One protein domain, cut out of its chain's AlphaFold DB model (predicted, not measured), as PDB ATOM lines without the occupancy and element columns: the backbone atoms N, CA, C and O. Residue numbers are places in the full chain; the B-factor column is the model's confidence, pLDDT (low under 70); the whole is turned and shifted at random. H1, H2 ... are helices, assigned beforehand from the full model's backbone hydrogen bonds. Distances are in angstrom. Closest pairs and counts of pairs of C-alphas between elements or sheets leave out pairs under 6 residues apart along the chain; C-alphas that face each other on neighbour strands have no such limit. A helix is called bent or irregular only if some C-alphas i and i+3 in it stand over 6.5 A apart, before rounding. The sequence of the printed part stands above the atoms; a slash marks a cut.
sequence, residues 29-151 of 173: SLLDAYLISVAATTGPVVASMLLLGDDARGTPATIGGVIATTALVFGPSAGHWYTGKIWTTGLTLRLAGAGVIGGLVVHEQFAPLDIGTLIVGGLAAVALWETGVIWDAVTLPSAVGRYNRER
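AT A GLANCE: This is residues 29 to 151 of the 173 residues of an uncharacterized protein of Deltaproteobacteria bacterium (UniProt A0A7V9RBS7). Two helical hairpins, H1 with H2 and H3 with H4a, make a V, joined near one end and splayed at the other; H4b runs on beyond the joined end. The 123 printed residues have four named helices, H1 to H4, and no named strand: all helix. The whole is flat, 54 by 34 by 17 A, and only just loose, close to compact, with a radius of gyration of the C-alphas of 16.8 A.

HOW THE PARTS SIT: H1, residues 30 to 51, touches H2, residues 59 to 82, opposite ways at a shallow tilt of 0 degrees; their closest C-alphas, of Ala 33 and Gly 79, are 4.2 A apart. H2 is irregular: C-alphas 73 and 76 are 7.3 A apart. With residues 73 to 77 alone H2 touches H3, residues 89 to 110, the closest C-alphas being those of Val 73 and Arg 94, 6.0 A. H4, residues 115 to 151, was assigned as one helix by its hydrogen bonds but is bent, C-alphas 138 and 141 being 7.0 A apart; its arms are H4a, residues 115 to 138, and H4b, residues 141 to 151. H3 touches H4a, opposite ways at a shallow tilt of 19 degrees, closest at the C-alphas of Gly 90 and Gly 132, 3.6 A. H2, H3 and H4a form an up and down bundle, each running against the one before. Every O i to N i+4 pair is within hydrogen-bond range in H4a and H4b, against 16 of 18 in H1, 15 of 20 in H2 and 16 of 18 in H3.

IN THESE COORDINATES: H1 begins at C-alpha 30 (-25.869, -42.767, 20.500) and is 31.7 A long; H2 is 32.3 A, H3 31.7 A and H4a 33.9 A. H4b ends at C-alpha 151 (-14.627, -49.725, 12.466).

THE WHOLE: The C-alphas farthest apart, of Pro 112 and Arg 151, are 54.5 A apart. The printed part has no cut and no long link; residues 53 to 58 have pLDDT under 70.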
ATOM      1  N   SER A  29     -21.167 -41.966  19.770       96.75
ATOM      2  CA  SER A  29     -22.155 -41.931  20.845       96.75
ATOM      3  C   SER A  29     -23.571 -41.934  20.268       96.75
ATOM      4  O   SER A  29     -23.879 -41.206  19.322       96.75
ATOM      5  N   LEU A  30     -24.448 -42.756  20.851       97.25
ATOM      6  CA  LEU A  30     -25.869 -42.767  20.500       97.25
ATOM      7  C   LEU A  30     -26.567 -41.474  20.944       97.25
ATOM      8  O   LEU A  30     -27.415 -40.958  20.221       97.25
ATOM      9  N   LEU A  31     -26.188 -40.941  22.110       97.50
ATOM     10  CA  LEU A  31     -26.743 -39.693  22.626       97.50
ATOM     11  C   LEU A  31     -26.435 -38.532  21.675       97.50
ATOM     12  O   LEU A  31     -27.339 -37.775  21.339       97.50
ATOM     13  N   ASP A  32     -25.200 -38.448  21.178       97.81
ATOM     14  CA  ASP A  32     -24.781 -37.398  20.244       97.81
ATOM     15  C   ASP A  32     -25.597 -37.473  18.952       97.81
ATOM     16  O   ASP A  32     -26.058 -36.454  18.447       97.81
ATOM     17  N   ALA A  33     -25.841 -38.684  18.442       97.06
ATOM     18  CA  ALA A  33     -26.651 -38.884  17.246       97.06
ATOM     19  C   ALA A  33     -28.106 -38.402  17.434       97.06
ATOM     20  O   ALA A  33     -28.667 -37.768  16.533       97.06
ATOM     21  N   TYR A  34     -28.714 -38.654  18.600       98.06
ATOM     22  CA  TYR A  34     -30.040 -38.117  18.928       98.06
ATOM     23  C   TYR A  34     -30.017 -36.598  19.099       98.06
ATOM     24  O   TYR A  34     -30.862 -35.917  18.518       98.06
ATOM     25  N   LEU A  35     -29.043 -36.055  19.834       97.94
ATOM     26  CA  LEU A  35     -28.904 -34.613  20.051       97.94
ATOM     27  C   LEU A  35     -28.714 -33.863  18.734       97.94
ATOM     28  O   LEU A  35     -29.350 -32.834  18.537       97.94
ATOM     29  N   ILE A  36     -27.911 -34.397  17.812       97.69
ATOM     30  CA  ILE A  36     -27.738 -33.840  16.467       97.69
ATOM     31  C   ILE A  36     -29.069 -33.845  15.710       97.69
ATOM     32  O   ILE A  36     -29.421 -32.834  15.112       97.69
ATOM     33  N   SER A  37     -29.827 -34.946  15.756       96.81
ATOM     34  CA  SER A  37     -31.127 -35.039  15.074       96.81
ATOM     35  C   SER A  37     -32.128 -34.025  15.628       96.81
ATOM     36  O   SER A  37     -32.777 -33.302  14.871       96.81
ATOM     37  N   VAL A  38     -32.219 -33.920  16.956       97.38
ATOM     38  CA  VAL A  38     -33.097 -32.956  17.628       97.38
ATOM     39  C   VAL A  38     -32.653 -31.532  17.316       97.38
ATOM     40  O   VAL A  38     -33.468 -30.757  16.832       97.38
ATOM     41  N   ALA A  39     -31.377 -31.196  17.508       97.06
ATOM     42  CA  ALA A  39     -30.855 -29.850  17.283       97.06
ATOM     43  C   ALA A  39     -30.986 -29.405  15.820       97.06
ATOM     44  O   ALA A  39     -31.371 -28.266  15.561       97.06
ATOM     45  N   ALA A  40     -30.726 -30.301  14.863       96.12
ATOM     46  CA  ALA A  40     -30.896 -30.023  13.437       96.12
ATOM     47  C   ALA A  40     -32.368 -29.813  13.045       96.12
ATOM     48  O   ALA A  40     -32.640 -29.146  12.051       96.12
ATOM     49  N   THR A  41     -33.306 -30.360  13.821       95.19
ATOM     50  CA  THR A  41     -34.746 -30.170  13.607       95.19
ATOM     51  C   THR A  41     -35.239 -28.897  14.291       95.19
ATOM     52  O   THR A  41     -35.830 -28.031  13.655       95.19
ATOM     53  N   THR A  42     -34.994 -28.759  15.595       94.31
ATOM     54  CA  THR A  42     -35.575 -27.696  16.423       94.31
ATOM     55  C   THR A  42     -34.853 -26.369  16.261       94.31
ATOM     56  O   THR A  42     -35.511 -25.334  16.223       94.31
ATOM     57  N   GLY A  43     -33.525 -26.377  16.123       93.88
ATOM     58  CA  GLY A  43     -32.712 -25.166  16.018       93.88
ATOM     59  C   GLY A  43     -33.163 -24.254  14.874       93.88
ATOM     60  O   GLY A  43     -33.516 -23.102  15.135       93.88
ATOM     61  N   PRO A  44     -33.230 -24.744  13.622       92.44
ATOM     62  CA  PRO A  44     -33.673 -23.916  12.507       92.44
ATOM     63  C   PRO A  44     -35.160 -23.547  12.568       92.44
ATOM     64  O   PRO A  44     -35.521 -22.471  12.105       92.44
ATOM     65  N   VAL A  45     -36.020 -24.390  13.153       90.00
ATOM     66  CA  VAL A  45     -37.441 -24.052  13.359       90.00
ATOM     67  C   VAL A  45     -37.571 -22.885  14.336       90.00
ATOM     68  O   VAL A  45     -38.220 -21.894  14.016       90.00
ATOM     69  N   VAL A  46     -36.890 -22.934  15.480       90.00
ATOM     70  CA  VAL A  46     -36.872 -21.818  16.435       90.00
ATOM     71  C   VAL A  46     -36.268 -20.570  15.791       90.00
ATOM     72  O   VAL A  46     -36.854 -19.494  15.876       90.00
ATOM     73  N   ALA A  47     -35.147 -20.707  15.077       86.31
ATOM     74  CA  ALA A  47     -34.542 -19.594  14.351       86.31
ATOM     75  C   ALA A  47     -35.510 -18.985  13.323       86.31
ATOM     76  O   ALA A  47     -35.611 -17.767  13.230       86.31
ATOM     77  N   SER A  48     -36.274 -19.808  12.598       85.88
ATOM     78  CA  SER A  48     -37.268 -19.325  11.634       85.88
ATOM     79  C   SER A  48     -38.395 -18.528  12.292       85.88
ATOM     80  O   SER A  48     -38.809 -17.510  11.745       85.88
ATOM     81  N   MET A  49     -38.842 -18.935  13.485       83.88
ATOM     82  CA  MET A  49     -39.862 -18.214  14.252       83.88
ATOM     83  C   MET A  49     -39.347 -16.854  14.727       83.88
ATOM     84  O   MET A  49     -40.077 -15.871  14.676       83.88
ATOM     85  N   LEU A  50     -38.075 -16.777  15.129       84.56
ATOM     86  CA  LEU A  50     -37.435 -15.519  15.524       84.56
ATOM     87  C   LEU A  50     -37.222 -14.567  14.337       84.56
ATOM     88  O   LEU A  50     -37.243 -13.352  14.517       84.56
ATOM     89  N   LEU A  51     -37.031 -15.103  13.128       79.81
ATOM     90  CA  LEU A  51     -36.873 -14.315  11.900       79.81
ATOM     91  C   LEU A  51     -38.194 -13.748  11.362       79.81
ATOM     92  O   LEU A  51     -38.160 -12.836  10.536       79.81
ATOM     93  N   LEU A  52     -39.338 -14.285  11.791       74.06
ATOM     94  CA  LEU A  52     -40.647 -13.930  11.243       74.06
ATOM     95  C   LEU A  52     -41.197 -12.581  11.744       74.06
ATOM     96  O   LEU A  52     -41.998 -11.996  11.022       74.06
ATOM     97  N   GLY A  53     -40.727 -12.056  12.887       65.38
ATOM     98  CA  GLY A  53     -41.118 -10.738  13.422       65.38
ATOM     99  C   GLY A  53     -42.638 -10.507  13.541       65.38
ATOM    100  O   GLY A  53     -43.435 -11.425  13.365       65.38
ATOM    101  N   ASP A  54     -43.050  -9.267  13.837       63.94
ATOM    102  CA  ASP A  54     -44.478  -8.885  13.858       63.94
ATOM    103  C   ASP A  54     -45.050  -8.671  12.439       63.94
ATOM    104  O   ASP A  54     -46.246  -8.852  12.206       63.94
ATOM    105  N   ASP A  55     -44.194  -8.356  11.461       59.97
ATOM    106  CA  ASP A  55     -44.565  -8.206  10.051       59.97
ATOM    107  C   ASP A  55     -44.306  -9.507   9.276       59.97
ATOM    108  O   ASP A  55     -43.338  -9.652   8.526       59.97
ATOM    109  N   ALA A  56     -45.223 -10.467   9.418       61.59
ATOM    110  CA  ALA A  56     -45.183 -11.779   8.760       61.59
ATOM    111  C   ALA A  56     -45.456 -11.737   7.235       61.59
ATOM    112  O   ALA A  56     -46.080 -12.642   6.673       61.59
ATOM    113  N   ARG A  57     -45.040 -10.673   6.535       64.25
ATOM    114  CA  ARG A  57     -45.249 -10.495   5.089       64.25
ATOM    115  C   ARG A  57     -43.933 -10.168   4.384       64.25
ATOM    116  O   ARG A  57     -43.199  -9.277   4.788       64.25
ATOM    117  N   GLY A  58     -43.667 -10.864   3.278       69.75
ATOM    118  CA  GLY A  58     -42.518 -10.610   2.400       69.75
ATOM    119  C   GLY A  58     -41.389 -11.640   2.511       69.75
ATOM    120  O   GLY A  58     -41.559 -12.733   3.046       69.75
ATOM    121  N   THR A  59     -40.221 -11.286   1.968       75.31
ATOM    122  CA  THR A  59     -39.037 -12.155   1.825       75.31
ATOM    123  C   THR A  59     -38.594 -12.876   3.113       75.31
ATOM    124  O   THR A  59     -38.269 -14.062   3.017       75.31
ATOM    125  N   PRO A  60     -38.603 -12.250   4.311       73.75
ATOM    126  CA  PRO A  60     -38.207 -12.927   5.552       73.75
ATOM    127  C   PRO A  60     -39.101 -14.119   5.900       73.75
ATOM    128  O   PRO A  60     -38.597 -15.151   6.340       73.75
ATOM    129  N   ALA A  61     -40.407 -14.021   5.630       79.00
ATOM    130  CA  ALA A  61     -41.346 -15.097   5.916       79.00
ATOM    131  C   ALA A  61     -41.155 -16.301   4.994       79.00
ATOM    132  O   ALA A  61     -41.158 -17.445   5.452       79.00
ATOM    133  N   THR A  62     -40.893 -16.049   3.711       82.25
ATOM    134  CA  THR A  62     -40.554 -17.103   2.750       82.25
ATOM    135  C   THR A  62     -39.253 -17.803   3.138       82.25
ATOM    136  O   THR A  62     -39.202 -19.031   3.164       82.25
ATOM    137  N   ILE A  63     -38.208 -17.042   3.482       83.38
ATOM    138  CA  ILE A  63     -36.918 -17.610   3.899       83.38
ATOM    139  C   ILE A  63     -37.082 -18.432   5.182       83.38
ATOM    140  O   ILE A  63     -36.627 -19.574   5.231       83.38
ATOM    141  N   GLY A  64     -37.772 -17.892   6.191       85.94
ATOM    142  CA  GLY A  64     -38.059 -18.597   7.439       85.94
ATOM    143  C   GLY A  64     -38.818 -19.903   7.201       85.94
ATOM    144  O   GLY A  64     -38.392 -20.955   7.675       85.94
ATOM    145  N   GLY A  65     -39.878 -19.868   6.388       86.69
ATOM    146  CA  GLY A  65     -40.656 -21.054   6.029       86.69
ATOM    147  C   GLY A  65     -39.834 -22.122   5.299       86.69
ATOM    148  O   GLY A  65     -39.943 -23.308   5.620       86.69
ATOM    149  N   VAL A  66     -38.961 -21.724   4.367       89.38
ATOM    150  CA  VAL A  66     -38.062 -22.652   3.659       89.38
ATOM    151  C   VAL A  66     -37.055 -23.280   4.620       89.38
ATOM    152  O   VAL A  66     -36.855 -24.496   4.576       89.38
ATOM    153  N   ILE A  67     -36.450 -22.490   5.511       89.94
ATOM    154  CA  ILE A  67     -35.504 -22.989   6.519       89.94
ATOM    155  C   ILE A  67     -36.194 -23.990   7.449       89.94
ATOM    156  O   ILE A  67     -35.684 -25.094   7.638       89.94
ATOM    157  N   ALA A  68     -37.368 -23.636   7.978       91.50
ATOM    158  CA  ALA A  68     -38.147 -24.500   8.860       91.50
ATOM    159  C   ALA A  68     -38.518 -25.814   8.170       91.50
ATOM    160  O   ALA A  68     -38.264 -26.893   8.699       91.50
ATOM    161  N   THR A  69     -39.057 -25.732   6.952       92.31
ATOM    162  CA  THR A  69     -39.467 -26.910   6.180       92.31
ATOM    163  C   THR A  69     -38.268 -27.804   5.890       92.31
ATOM    164  O   THR A  69     -38.326 -29.005   6.132       92.31
ATOM    165  N   THR A  70     -37.143 -27.230   5.456       94.56
ATOM    166  CA  THR A  70     -35.900 -27.975   5.209       94.56
ATOM    167  C   THR A  70     -35.431 -28.683   6.481       94.56
ATOM    168  O   THR A  70     -35.119 -29.872   6.458       94.56
ATOM    169  N   ALA A  71     -35.444 -27.997   7.619       95.25
ATOM    170  CA  ALA A  71     -35.057 -28.591   8.892       95.25
ATOM    171  C   ALA A  71     -35.994 -29.718   9.338       95.25
ATOM    172  O   ALA A  71     -35.521 -30.739   9.827       95.25
ATOM    173  N   LEU A  72     -37.300 -29.600   9.109       95.19
ATOM    174  CA  LEU A  72     -38.247 -30.673   9.412       95.19
ATOM    175  C   LEU A  72     -38.080 -31.877   8.451       95.19
ATOM    176  O   LEU A  72     -38.185 -33.032   8.876       95.19
ATOM    177  N   VAL A  73     -37.758 -31.636   7.173       96.69
ATOM    178  CA  VAL A  73     -37.509 -32.694   6.171       96.69
ATOM    179  C   VAL A  73     -36.193 -33.424   6.419       96.69
ATOM    180  O   VAL A  73     -36.127 -34.634   6.229       96.69
ATOM    181  N   PHE A  74     -35.133 -32.732   6.830       97.50
ATOM    182  CA  PHE A  74     -33.789 -33.318   6.898       97.50
ATOM    183  C   PHE A  74     -33.286 -33.550   8.325       97.50
ATOM    184  O   PHE A  74     -32.595 -34.540   8.568       97.50
ATOM    185  N   GLY A  75     -33.679 -32.706   9.278       97.50
ATOM    186  CA  GLY A  75     -33.211 -32.715  10.667       97.50
ATOM    187  C   GLY A  75     -33.297 -34.083  11.348       97.50
ATOM    188  O   GLY A  75     -32.269 -34.558  11.834       97.50
ATOM    189  N   PRO A  76     -34.439 -34.794  11.294       98.06
ATOM    190  CA  PRO A  76     -34.545 -36.129  11.887       98.06
ATOM    191  C   PRO A  76     -33.559 -37.183  11.339       98.06
ATOM    192  O   PRO A  76     -33.263 -38.143  12.045       98.06
ATOM    193  N   SER A  77     -32.999 -37.015  10.129       98.19
ATOM    194  CA  SER A  77     -31.947 -37.909   9.591       98.19
ATOM    195  C   SER A  77     -30.524 -37.480   9.940       98.19
ATOM    196  O   SER A  77     -29.580 -38.212   9.631       98.19
ATOM    197  N   ALA A  78     -30.324 -36.314  10.558       97.81
ATOM    198  CA  ALA A  78     -28.985 -35.789  10.802       97.81
ATOM    199  C   ALA A  78     -28.144 -36.728  11.694       97.81
ATOM    200  O   ALA A  78     -26.933 -36.853  11.499       97.81
ATOM    201  N   GLY A  79     -28.775 -37.480  12.603       96.69
ATOM    202  CA  GLY A  79     -28.114 -38.540  13.367       96.69
ATOM    203  C   GLY A  79     -27.577 -39.683  12.498       96.69
ATOM    204  O   GLY A  79     -26.496 -40.211  12.760       96.69
ATOM    205  N   HIS A  80     -28.264 -40.059  11.417       97.94
ATOM    206  CA  HIS A  80     -27.757 -41.070  10.479       97.94
ATOM    207  C   HIS A  80     -26.604 -40.532   9.644       97.94
ATOM    208  O   HIS A  80     -25.654 -41.279   9.385       97.94
ATOM    209  N   TRP A  81     -26.623 -39.247   9.289       97.56
ATOM    210  CA  TRP A  81     -25.494 -38.581   8.630       97.56
ATOM    211  C   TRP A  81     -24.268 -38.565   9.528       97.56
ATOM    212  O   TRP A  81     -23.162 -38.858   9.067       97.56
ATOM    213  N   TYR A  82     -24.476 -38.364  10.831       95.75
ATOM    214  CA  TYR A  82     -23.430 -38.568  11.821       95.75
ATOM    215  C   TYR A  82     -22.882 -39.999  11.778       95.75
ATOM    216  O   TYR A  82     -21.693 -40.164  11.970       95.75
ATOM    217  N   THR A  83     -23.644 -41.032  11.416       95.69
ATOM    218  CA  THR A  83     -23.119 -42.401  11.180       95.69
ATOM    219  C   THR A  83     -22.627 -42.669   9.746       95.69
ATOM    220  O   THR A  83     -22.311 -43.804   9.406       95.69
ATOM    221  N   GLY A  84     -22.552 -41.655   8.879       94.44
ATOM    222  CA  GLY A  84     -22.156 -41.796   7.469       94.44
ATOM    223  C   GLY A  84     -23.250 -42.336   6.538       94.44
ATOM    224  O   GLY A  84     -23.002 -42.531   5.351       94.44
ATOM    225  N   LYS A  85     -24.471 -42.563   7.037       95.81
ATOM    226  CA  LYS A  85     -25.611 -43.010   6.229       95.81
ATOM    227  C   LYS A  85     -26.424 -41.799   5.769       95.81
ATOM    228  O   LYS A  85     -27.314 -41.355   6.482       95.81
ATOM    229  N   ILE A  86     -26.112 -41.288   4.576       96.00
ATOM    230  CA  ILE A  86     -26.734 -40.071   4.018       96.00
ATOM    231  C   ILE A  86     -28.211 -40.295   3.664       96.00
ATOM    232  O   ILE A  86     -29.061 -39.465   3.969       96.00
ATOM    233  N   TRP A  87     -28.530 -41.432   3.045       97.94
ATOM    234  CA  TRP A  87     -29.895 -41.746   2.631       97.94
ATOM    235  C   TRP A  87     -30.558 -42.729   3.597       97.94
ATOM    236  O   TRP A  87     -30.044 -43.829   3.839       97.94
ATOM    237  N   THR A  88     -31.713 -42.352   4.145       97.50
ATOM    238  CA  THR A  88     -32.517 -43.207   5.024       97.50
ATOM    239  C   THR A  88     -33.901 -43.456   4.428       97.50
ATOM    240  O   THR A  88     -34.418 -42.682   3.620       97.50
ATOM    241  N   THR A  89     -34.526 -44.564   4.831       98.19
ATOM    242  CA  THR A  89     -35.925 -44.830   4.483       98.19
ATOM    243  C   THR A  89     -36.833 -43.752   5.076       98.19
ATOM    244  O   THR A  89     -37.758 -43.313   4.401       98.19
ATOM    245  N   GLY A  90     -36.529 -43.261   6.283       97.81
ATOM    246  CA  GLY A  90     -37.297 -42.191   6.912       97.81
ATOM    247  C   GLY A  90     -37.226 -40.865   6.155       97.81
ATOM    248  O   GLY A  90     -38.242 -40.184   6.017       97.81
ATOM    249  N   LEU A  91     -36.069 -40.527   5.577       98.06
ATOM    250  CA  LEU A  91     -35.926 -39.390   4.666       98.06
ATOM    251  C   LEU A  91     -36.751 -39.585   3.392       98.06
ATOM    252  O   LEU A  91     -37.429 -38.663   2.956       98.06
ATOM    253  N   THR A  92     -36.740 -40.792   2.820       98.44
ATOM    254  CA  THR A  92     -37.524 -41.105   1.612       98.44
ATOM    255  C   THR A  92     -39.021 -40.905   1.856       98.44
ATOM    256  O   THR A  92     -39.697 -40.284   1.040       98.44
ATOM    257  N   LEU A  93     -39.531 -41.382   2.995       98.38
ATOM    258  CA  LEU A  93     -40.935 -41.217   3.377       98.38
ATOM    259  C   LEU A  93     -41.302 -39.744   3.591       98.38
ATOM    260  O   LEU A  93     -42.334 -39.295   3.096       98.38
ATOM    261  N   ARG A  94     -40.436 -38.965   4.249       97.69
ATOM    262  CA  ARG A  94     -40.661 -37.524   4.435       97.69
ATOM    263  C   ARG A  94     -40.616 -36.748   3.127       97.69
ATOM    264  O   ARG A  94     -41.459 -35.884   2.926       97.69
ATOM    265  N   LEU A  95     -39.711 -37.086   2.209       97.88
ATOM    266  CA  LEU A  95     -39.692 -36.500   0.866       97.88
ATOM    267  C   LEU A  95     -40.946 -36.867   0.066       97.88
ATOM    268  O   LEU A  95     -41.479 -36.013  -0.636       97.88
ATOM    269  N   ALA A  96     -41.456 -38.094   0.203       98.00
ATOM    270  CA  ALA A  96     -42.728 -38.481  -0.399       98.00
ATOM    271  C   ALA A  96     -43.897 -37.672   0.189       98.00
ATOM    272  O   ALA A  96     -44.688 -37.119  -0.570       98.00
ATOM    273  N   GLY A  97     -43.970 -37.524   1.517       96.94
ATOM    274  CA  GLY A  97     -44.973 -36.685   2.182       96.94
ATOM    275  C   GLY A  97     -44.883 -35.209   1.771       96.94
ATOM    276  O   GLY A  97     -45.894 -34.604   1.420       96.94
ATOM    277  N   ALA A  98     -43.671 -34.646   1.720       95.69
ATOM    278  CA  ALA A  98     -43.416 -33.298   1.210       95.69
ATOM    279  C   ALA A  98     -43.842 -33.151  -0.259       95.69
ATOM    280  O   ALA A  98     -44.407 -32.128  -0.638       95.69
ATOM    281  N   GLY A  99     -43.614 -34.185  -1.074       96.44
ATOM    282  CA  GLY A  99     -44.062 -34.252  -2.461       96.44
ATOM    283  C   GLY A  99     -45.583 -34.255  -2.591       96.44
ATOM    284  O   GLY A  99     -46.106 -33.563  -3.458       96.44
ATOM    285  N   VAL A 100     -46.302 -34.959  -1.708       96.44
ATOM    286  CA  VAL A 100     -47.775 -34.908  -1.654       96.44
ATOM    287  C   VAL A 100     -48.247 -33.493  -1.320       96.44
ATOM    288  O   VAL A 100     -49.090 -32.961  -2.036       96.44
ATOM    289  N   ILE A 101     -47.667 -32.848  -0.302       94.06
ATOM    290  CA  ILE A 101     -48.010 -31.461   0.067       94.06
ATOM    291  C   ILE A 101     -47.732 -30.508  -1.098       94.06
ATOM    292  O   ILE A 101     -48.606 -29.738  -1.487       94.06
ATOM    293  N   GLY A 102     -46.538 -30.580  -1.690       93.50
ATOM    294  CA  GLY A 102     -46.171 -29.760  -2.842       93.50
ATOM    295  C   GLY A 102     -47.088 -30.002  -4.042       93.50
ATOM    296  O   GLY A 102     -47.491 -29.053  -4.704       93.50
ATOM    297  N   GLY A 103     -47.477 -31.255  -4.281       94.56
ATOM    298  CA  GLY A 103     -48.431 -31.631  -5.320       94.56
ATOM    299  C   GLY A 103     -49.815 -31.023  -5.100       94.56
ATOM    300  O   GLY A 103     -50.389 -30.500  -6.049       94.56
ATOM    301  N   LEU A 104     -50.319 -31.023  -3.861       93.75
ATOM    302  CA  LEU A 104     -51.581 -30.359  -3.512       93.75
ATOM    303  C   LEU A 104     -51.497 -28.846  -3.751       93.75
ATOM    304  O   LEU A 104     -52.372 -28.290  -4.409       93.75
ATOM    305  N   VAL A 105     -50.417 -28.200  -3.300       92.56
ATOM    306  CA  VAL A 105     -50.198 -26.755  -3.497       92.56
ATOM    307  C   VAL A 105     -50.142 -26.394  -4.983       92.56
ATOM    308  O   VAL A 105     -50.732 -25.402  -5.400       92.56
ATOM    309  N   VAL A 106     -49.446 -27.192  -5.797       94.25
ATOM    310  CA  VAL A 106     -49.380 -26.975  -7.249       94.25
ATOM    311  C   VAL A 106     -50.744 -27.222  -7.890       94.25
ATOM    312  O   VAL A 106     -51.174 -26.423  -8.712       94.25
ATOM    313  N   HIS A 107     -51.445 -28.290  -7.508       93.44
ATOM    314  CA  HIS A 107     -52.766 -28.610  -8.045       93.44
ATOM    315  C   HIS A 107     -53.779 -27.491  -7.780       93.44
ATOM    316  O   HIS A 107     -54.514 -27.124  -8.695       93.44
ATOM    317  N   GLU A 108     -53.788 -26.912  -6.576       93.38
ATOM    318  CA  GLU A 108     -54.676 -25.803  -6.198       93.38
ATOM    319  C   GLU A 108     -54.563 -24.595  -7.146       93.38
ATOM    320  O   GLU A 108     -55.554 -23.912  -7.402       93.38
ATOM    321  N   GLN A 109     -53.382 -24.363  -7.734       93.75
ATOM    322  CA  GLN A 109     -53.164 -23.279  -8.703       93.75
ATOM    323  C   GLN A 109     -53.890 -23.504 -10.037       93.75
ATOM    324  O   GLN A 109     -54.161 -22.539 -10.752       93.75
ATOM    325  N   PHE A 110     -54.196 -24.757 -10.384       94.06
ATOM    326  CA  PHE A 110     -54.852 -25.126 -11.642       94.06
ATOM    327  C   PHE A 110     -56.319 -25.519 -11.455       94.06
ATOM    328  O   PHE A 110     -57.128 -25.300 -12.357       94.06
ATOM    329  N   ALA A 111     -56.665 -26.096 -10.306       93.06
ATOM    330  CA  ALA A 111     -58.022 -26.484  -9.967       93.06
ATOM    331  C   ALA A 111     -58.248 -26.383  -8.450       93.06
ATOM    332  O   ALA A 111     -57.444 -26.918  -7.680       93.06
ATOM    333  N   PRO A 112     -59.352 -25.748  -8.006       93.38
ATOM    334  CA  PRO A 112     -59.658 -25.639  -6.589       93.38
ATOM    335  C   PRO A 112     -59.799 -27.034  -5.978       93.38
ATOM    336  O   PRO A 112     -60.481 -27.902  -6.525       93.38
ATOM    337  N   LEU A 113     -59.135 -27.244  -4.844       93.06
ATOM    338  CA  LEU A 113     -59.189 -28.508  -4.128       93.06
ATOM    339  C   LEU A 113     -60.530 -28.646  -3.405       93.06
ATOM    340  O   LEU A 113     -60.958 -27.743  -2.685       93.06
ATOM    341  N   ASP A 114     -61.178 -29.799  -3.560       95.31
ATOM    342  CA  ASP A 114     -62.300 -30.153  -2.703       95.31
ATOM    343  C   ASP A 114     -61.803 -30.604  -1.320       95.31
ATOM    344  O   ASP A 114     -60.665 -31.052  -1.133       95.31
ATOM    345  N   ILE A 115     -62.688 -30.503  -0.328       94.06
ATOM    346  CA  ILE A 115     -62.361 -30.845   1.058       94.06
ATOM    347  C   ILE A 115     -61.963 -32.318   1.229       94.06
ATOM    348  O   ILE A 115     -61.141 -32.630   2.089       94.06
ATOM    349  N   GLY A 116     -62.498 -33.223   0.404       93.31
ATOM    350  CA  GLY A 116     -62.145 -34.638   0.419       93.31
ATOM    351  C   GLY A 116     -60.697 -34.853  -0.008       93.31
ATOM    352  O   GLY A 116     -59.947 -35.526   0.701       93.31
ATOM    353  N   THR A 117     -60.274 -34.217  -1.102       92.06
ATOM    354  CA  THR A 117     -58.878 -34.260  -1.564       92.06
ATOM    355  C   THR A 117     -57.917 -33.662  -0.533       92.06
ATOM    356  O   THR A 117     -56.871 -34.256  -0.267       92.06
ATOM    357  N   LEU A 118     -58.278 -32.545   0.111       91.56
ATOM    358  CA  LEU A 118     -57.472 -31.952   1.188       91.56
ATOM    359  C   LEU A 118     -57.324 -32.889   2.393       91.56
ATOM    360  O   LEU A 118     -56.220 -33.042   2.912       91.56
ATOM    361  N   ILE A 119     -58.409 -33.539   2.825       94.62
ATOM    362  CA  ILE A 119     -58.375 -34.472   3.959       94.62
ATOM    363  C   ILE A 119     -57.539 -35.704   3.612       94.62
ATOM    364  O   ILE A 119     -56.632 -36.057   4.363       94.62
ATOM    365  N   VAL A 120     -57.809 -36.358   2.479       95.31
ATOM    366  CA  VAL A 120     -57.104 -37.589   2.087       95.31
ATOM    367  C   VAL A 120     -55.628 -37.304   1.824       95.31
ATOM    368  O   VAL A 120     -54.763 -37.999   2.358       95.31
ATOM    369  N   GLY A 121     -55.331 -36.266   1.043       93.88
ATOM    370  CA  GLY A 121     -53.964 -35.870   0.723       93.88
ATOM    371  C   GLY A 121     -53.195 -35.388   1.954       93.88
ATOM    372  O   GLY A 121     -52.057 -35.805   2.166       93.88
ATOM    373  N   GLY A 122     -53.830 -34.581   2.808       93.50
ATOM    374  CA  GLY A 122     -53.244 -34.104   4.059       93.50
ATOM    375  C   GLY A 122     -52.934 -35.241   5.033       93.50
ATOM    376  O   GLY A 122     -51.814 -35.331   5.533       93.50
ATOM    377  N   LEU A 123     -53.880 -36.161   5.253       96.94
ATOM    378  CA  LEU A 123     -53.662 -37.332   6.109       96.94
ATOM    379  C   LEU A 123     -52.567 -38.248   5.554       96.94
ATOM    380  O   LEU A 123     -51.724 -38.713   6.320       96.94
ATOM    381  N   ALA A 124     -52.542 -38.481   4.239       96.88
ATOM    382  CA  ALA A 124     -51.492 -39.272   3.604       96.88
ATOM    383  C   ALA A 124     -50.111 -38.622   3.774       96.88
ATOM    384  O   ALA A 124     -49.150 -39.304   4.135       96.88
ATOM    385  N   ALA A 125     -50.011 -37.306   3.570       95.81
ATOM    386  CA  ALA A 125     -48.769 -36.568   3.759       95.81
ATOM    387  C   ALA A 125     -48.267 -36.640   5.207       95.81
ATOM    388  O   ALA A 125     -47.099 -36.961   5.422       95.81
ATOM    389  N   VAL A 126     -49.145 -36.403   6.189       96.31
ATOM    390  CA  VAL A 126     -48.806 -36.490   7.619       96.31
ATOM    391  C   VAL A 126     -48.395 -37.913   7.994       96.31
ATOM    392  O   VAL A 126     -47.373 -38.099   8.650       96.31
ATOM    393  N   ALA A 127     -49.127 -38.930   7.533       98.06
ATOM    394  CA  ALA A 127     -48.797 -40.325   7.810       98.06
ATOM    395  C   ALA A 127     -47.407 -40.698   7.275       98.06
ATOM    396  O   ALA A 127     -46.609 -41.292   8.002       98.06
ATOM    397  N   LEU A 128     -47.090 -40.319   6.032       98.00
ATOM    398  CA  LEU A 128     -45.762 -40.525   5.447       98.00
ATOM    399  C   LEU A 128     -44.681 -39.773   6.228       98.00
ATOM    400  O   LEU A 128     -43.615 -40.330   6.502       98.00
ATOM    401  N   TRP A 129     -44.968 -38.532   6.615       97.31
ATOM    402  CA  TRP A 129     -44.029 -37.690   7.341       97.31
ATOM    403  C   TRP A 129     -43.661 -38.275   8.702       97.31
ATOM    404  O   TRP A 129     -42.488 -38.558   8.957       97.31
ATOM    405  N   GLU A 130     -44.663 -38.516   9.548       97.31
ATOM    406  CA  GLU A 130     -44.476 -39.014  10.912       97.31
ATOM    407  C   GLU A 130     -43.899 -40.429  10.918       97.31
ATOM    408  O   GLU A 130     -42.977 -40.723  11.681       97.31
ATOM    409  N   THR A 131     -44.342 -41.294   9.998       98.44
ATOM    410  CA  THR A 131     -43.735 -42.625   9.834       98.44
ATOM    411  C   THR A 131     -42.253 -42.503   9.493       98.44
ATOM    412  O   THR A 131     -41.437 -43.265  10.013       98.44
ATOM    413  N   GLY A 132     -41.875 -41.529   8.662       98.00
ATOM    414  CA  GLY A 132     -40.478 -41.275   8.339       98.00
ATOM    415  C   GLY A 132     -39.648 -40.800   9.535       98.00
ATOM    416  O   GLY A 132     -38.534 -41.291   9.729       98.00
ATOM    417  N   VAL A 133     -40.194 -39.904  10.366       98.06
ATOM    418  CA  VAL A 133     -39.548 -39.454  11.616       98.06
ATOM    419  C   VAL A 133     -39.348 -40.629  12.576       98.06
ATOM    420  O   VAL A 133     -38.235 -40.859  13.058       98.06
ATOM    421  N   ILE A 134     -40.406 -41.408  12.819       98.38
ATOM    422  CA  ILE A 134     -40.379 -42.569  13.719       98.38
ATOM    423  C   ILE A 134     -39.380 -43.611  13.212       98.38
ATOM    424  O   ILE A 134     -38.586 -44.141  13.992       98.38
ATOM    425  N   TRP A 135     -39.374 -43.884  11.905       98.44
ATOM    426  CA  TRP A 135     -38.444 -44.833  11.301       98.44
ATOM    427  C   TRP A 135     -36.987 -44.447  11.555       98.44
ATOM    428  O   TRP A 135     -36.165 -45.293  11.925       98.44
ATOM    429  N   ASP A 136     -36.642 -43.173  11.374       97.81
ATOM    430  CA  ASP A 136     -35.288 -42.705  11.641       97.81
ATOM    431  C   ASP A 136     -34.957 -42.840  13.137       97.81
ATOM    432  O   ASP A 136     -33.950 -43.467  13.481       97.81
ATOM    433  N   ALA A 137     -35.837 -42.397  14.036       97.56
ATOM    434  CA  ALA A 137     -35.620 -42.513  15.480       97.56
ATOM    435  C   ALA A 137     -35.392 -43.966  15.952       97.56
ATOM    436  O   ALA A 137     -34.500 -44.219  16.770       97.56
ATOM    437  N   VAL A 138     -36.157 -44.923  15.411       98.38
ATOM    438  CA  VAL A 138     -36.075 -46.356  15.754       98.38
ATOM    439  C   VAL A 138     -34.846 -47.028  15.140       98.38
ATOM    440  O   VAL A 138     -34.248 -47.913  15.752       98.38
ATOM    441  N   THR A 139     -34.433 -46.630  13.934       98.31
ATOM    442  CA  THR A 139     -33.292 -47.265  13.247       98.31
ATOM    443  C   THR A 139     -31.934 -46.661  13.603       98.31
ATOM    444  O   THR A 139     -30.899 -47.243  13.253       98.31
ATOM    445  N   LEU A 140     -31.906 -45.530  14.312       97.94
ATOM    446  CA  LEU A 140     -30.675 -44.835  14.684       97.94
ATOM    447  C   LEU A 140     -29.723 -45.672  15.570       97.94
ATOM    448  O   LEU A 140     -28.539 -45.748  15.222       97.94
ATOM    449  N   PRO A 141     -30.174 -46.379  16.631       98.19
ATOM    450  CA  PRO A 141     -29.290 -47.213  17.453       98.19
ATOM    451  C   PRO A 141     -28.585 -48.303  16.642       98.19
ATOM    452  O   PRO A 141     -27.382 -48.529  16.787       98.19
ATOM    453  N   SER A 142     -29.318 -48.934  15.724       97.56
ATOM    454  CA  SER A 142     -28.778 -49.950  14.819       97.56
ATOM    455  C   SER A 142     -27.733 -49.370  13.866       97.56
ATOM    456  O   SER A 142     -26.723 -50.027  13.602       97.56
ATOM    457  N   ALA A 143     -27.937 -48.146  13.369       97.19
ATOM    458  CA  ALA A 143     -26.977 -47.461  12.507       97.19
ATOM    459  C   ALA A 143     -25.676 -47.121  13.253       97.19
ATOM    460  O   ALA A 143     -24.596 -47.422  12.743       97.19
ATOM    461  N   VAL A 144     -25.773 -46.585  14.476       96.81
ATOM    462  CA  VAL A 144     -24.610 -46.291  15.337       96.81
ATOM    463  C   VAL A 144     -23.860 -47.576  15.684       96.81
ATOM    464  O   VAL A 144     -22.643 -47.656  15.512       96.81
ATOM    465  N   GLY A 145     -24.582 -48.618  16.105       95.25
ATOM    466  CA  GLY A 145     -23.987 -49.911  16.434       95.25
ATOM    467  C   GLY A 145     -23.281 -50.549  15.238       95.25
ATOM    468  O   GLY A 145     -22.173 -51.062  15.382       95.25
ATOM    469  N   ARG A 146     -23.883 -50.486  14.045       94.94
ATOM    470  CA  ARG A 146     -23.250 -50.967  12.812       94.94
ATOM    471  C   ARG A 146     -21.986 -50.173  12.481       94.94
ATOM    472  O   ARG A 146     -20.958 -50.792  12.245       94.94
ATOM    473  N   TYR A 147     -22.047 -48.843  12.538       93.38
ATOM    474  CA  TYR A 147     -20.893 -47.982  12.278       93.38
ATOM    475  C   TYR A 147     -19.717 -48.290  13.210       93.38
ATOM    476  O   TYR A 147     -18.584 -48.431  12.754       93.38
ATOM    477  N   ASN A 148     -19.992 -48.433  14.510       92.69
ATOM    478  CA  ASN A 148     -18.963 -48.758  15.492       92.69
ATOM    479  C   ASN A 148     -18.373 -50.149  15.222       92.69
ATOM    480  O   ASN A 148     -17.156 -50.287  15.175       92.69
ATOM    481  N   ARG A 149     -19.208 -51.164  14.948       90.12
ATOM    482  CA  ARG A 149     -18.736 -52.525  14.628       90.12
ATOM    483  C   ARG A 149     -17.873 -52.587  13.369       90.12
ATOM    484  O   ARG A 149     -16.860 -53.269  13.381       90.12
ATOM    485  N   GLU A 150     -18.250 -51.882  12.304       88.50
ATOM    486  CA  GLU A 150     -17.503 -51.870  11.034       88.50
ATOM    487  C   GLU A 150     -16.123 -51.201  11.151       88.50
ATOM    488  O   GLU A 150     -15.258 -51.401  10.296       88.50
ATOM    489  N   ARG A 151     -15.901 -50.406  12.205       82.62
ATOM    490  CA  ARG A 151     -14.627 -49.725  12.466       82.62
ATOM    491  C   ARG A 151     -13.779 -50.372  13.552       82.62
ATOM    492  O   ARG A 151     -12.604 -50.029  13.653       82.62
TER     493      ARG A 151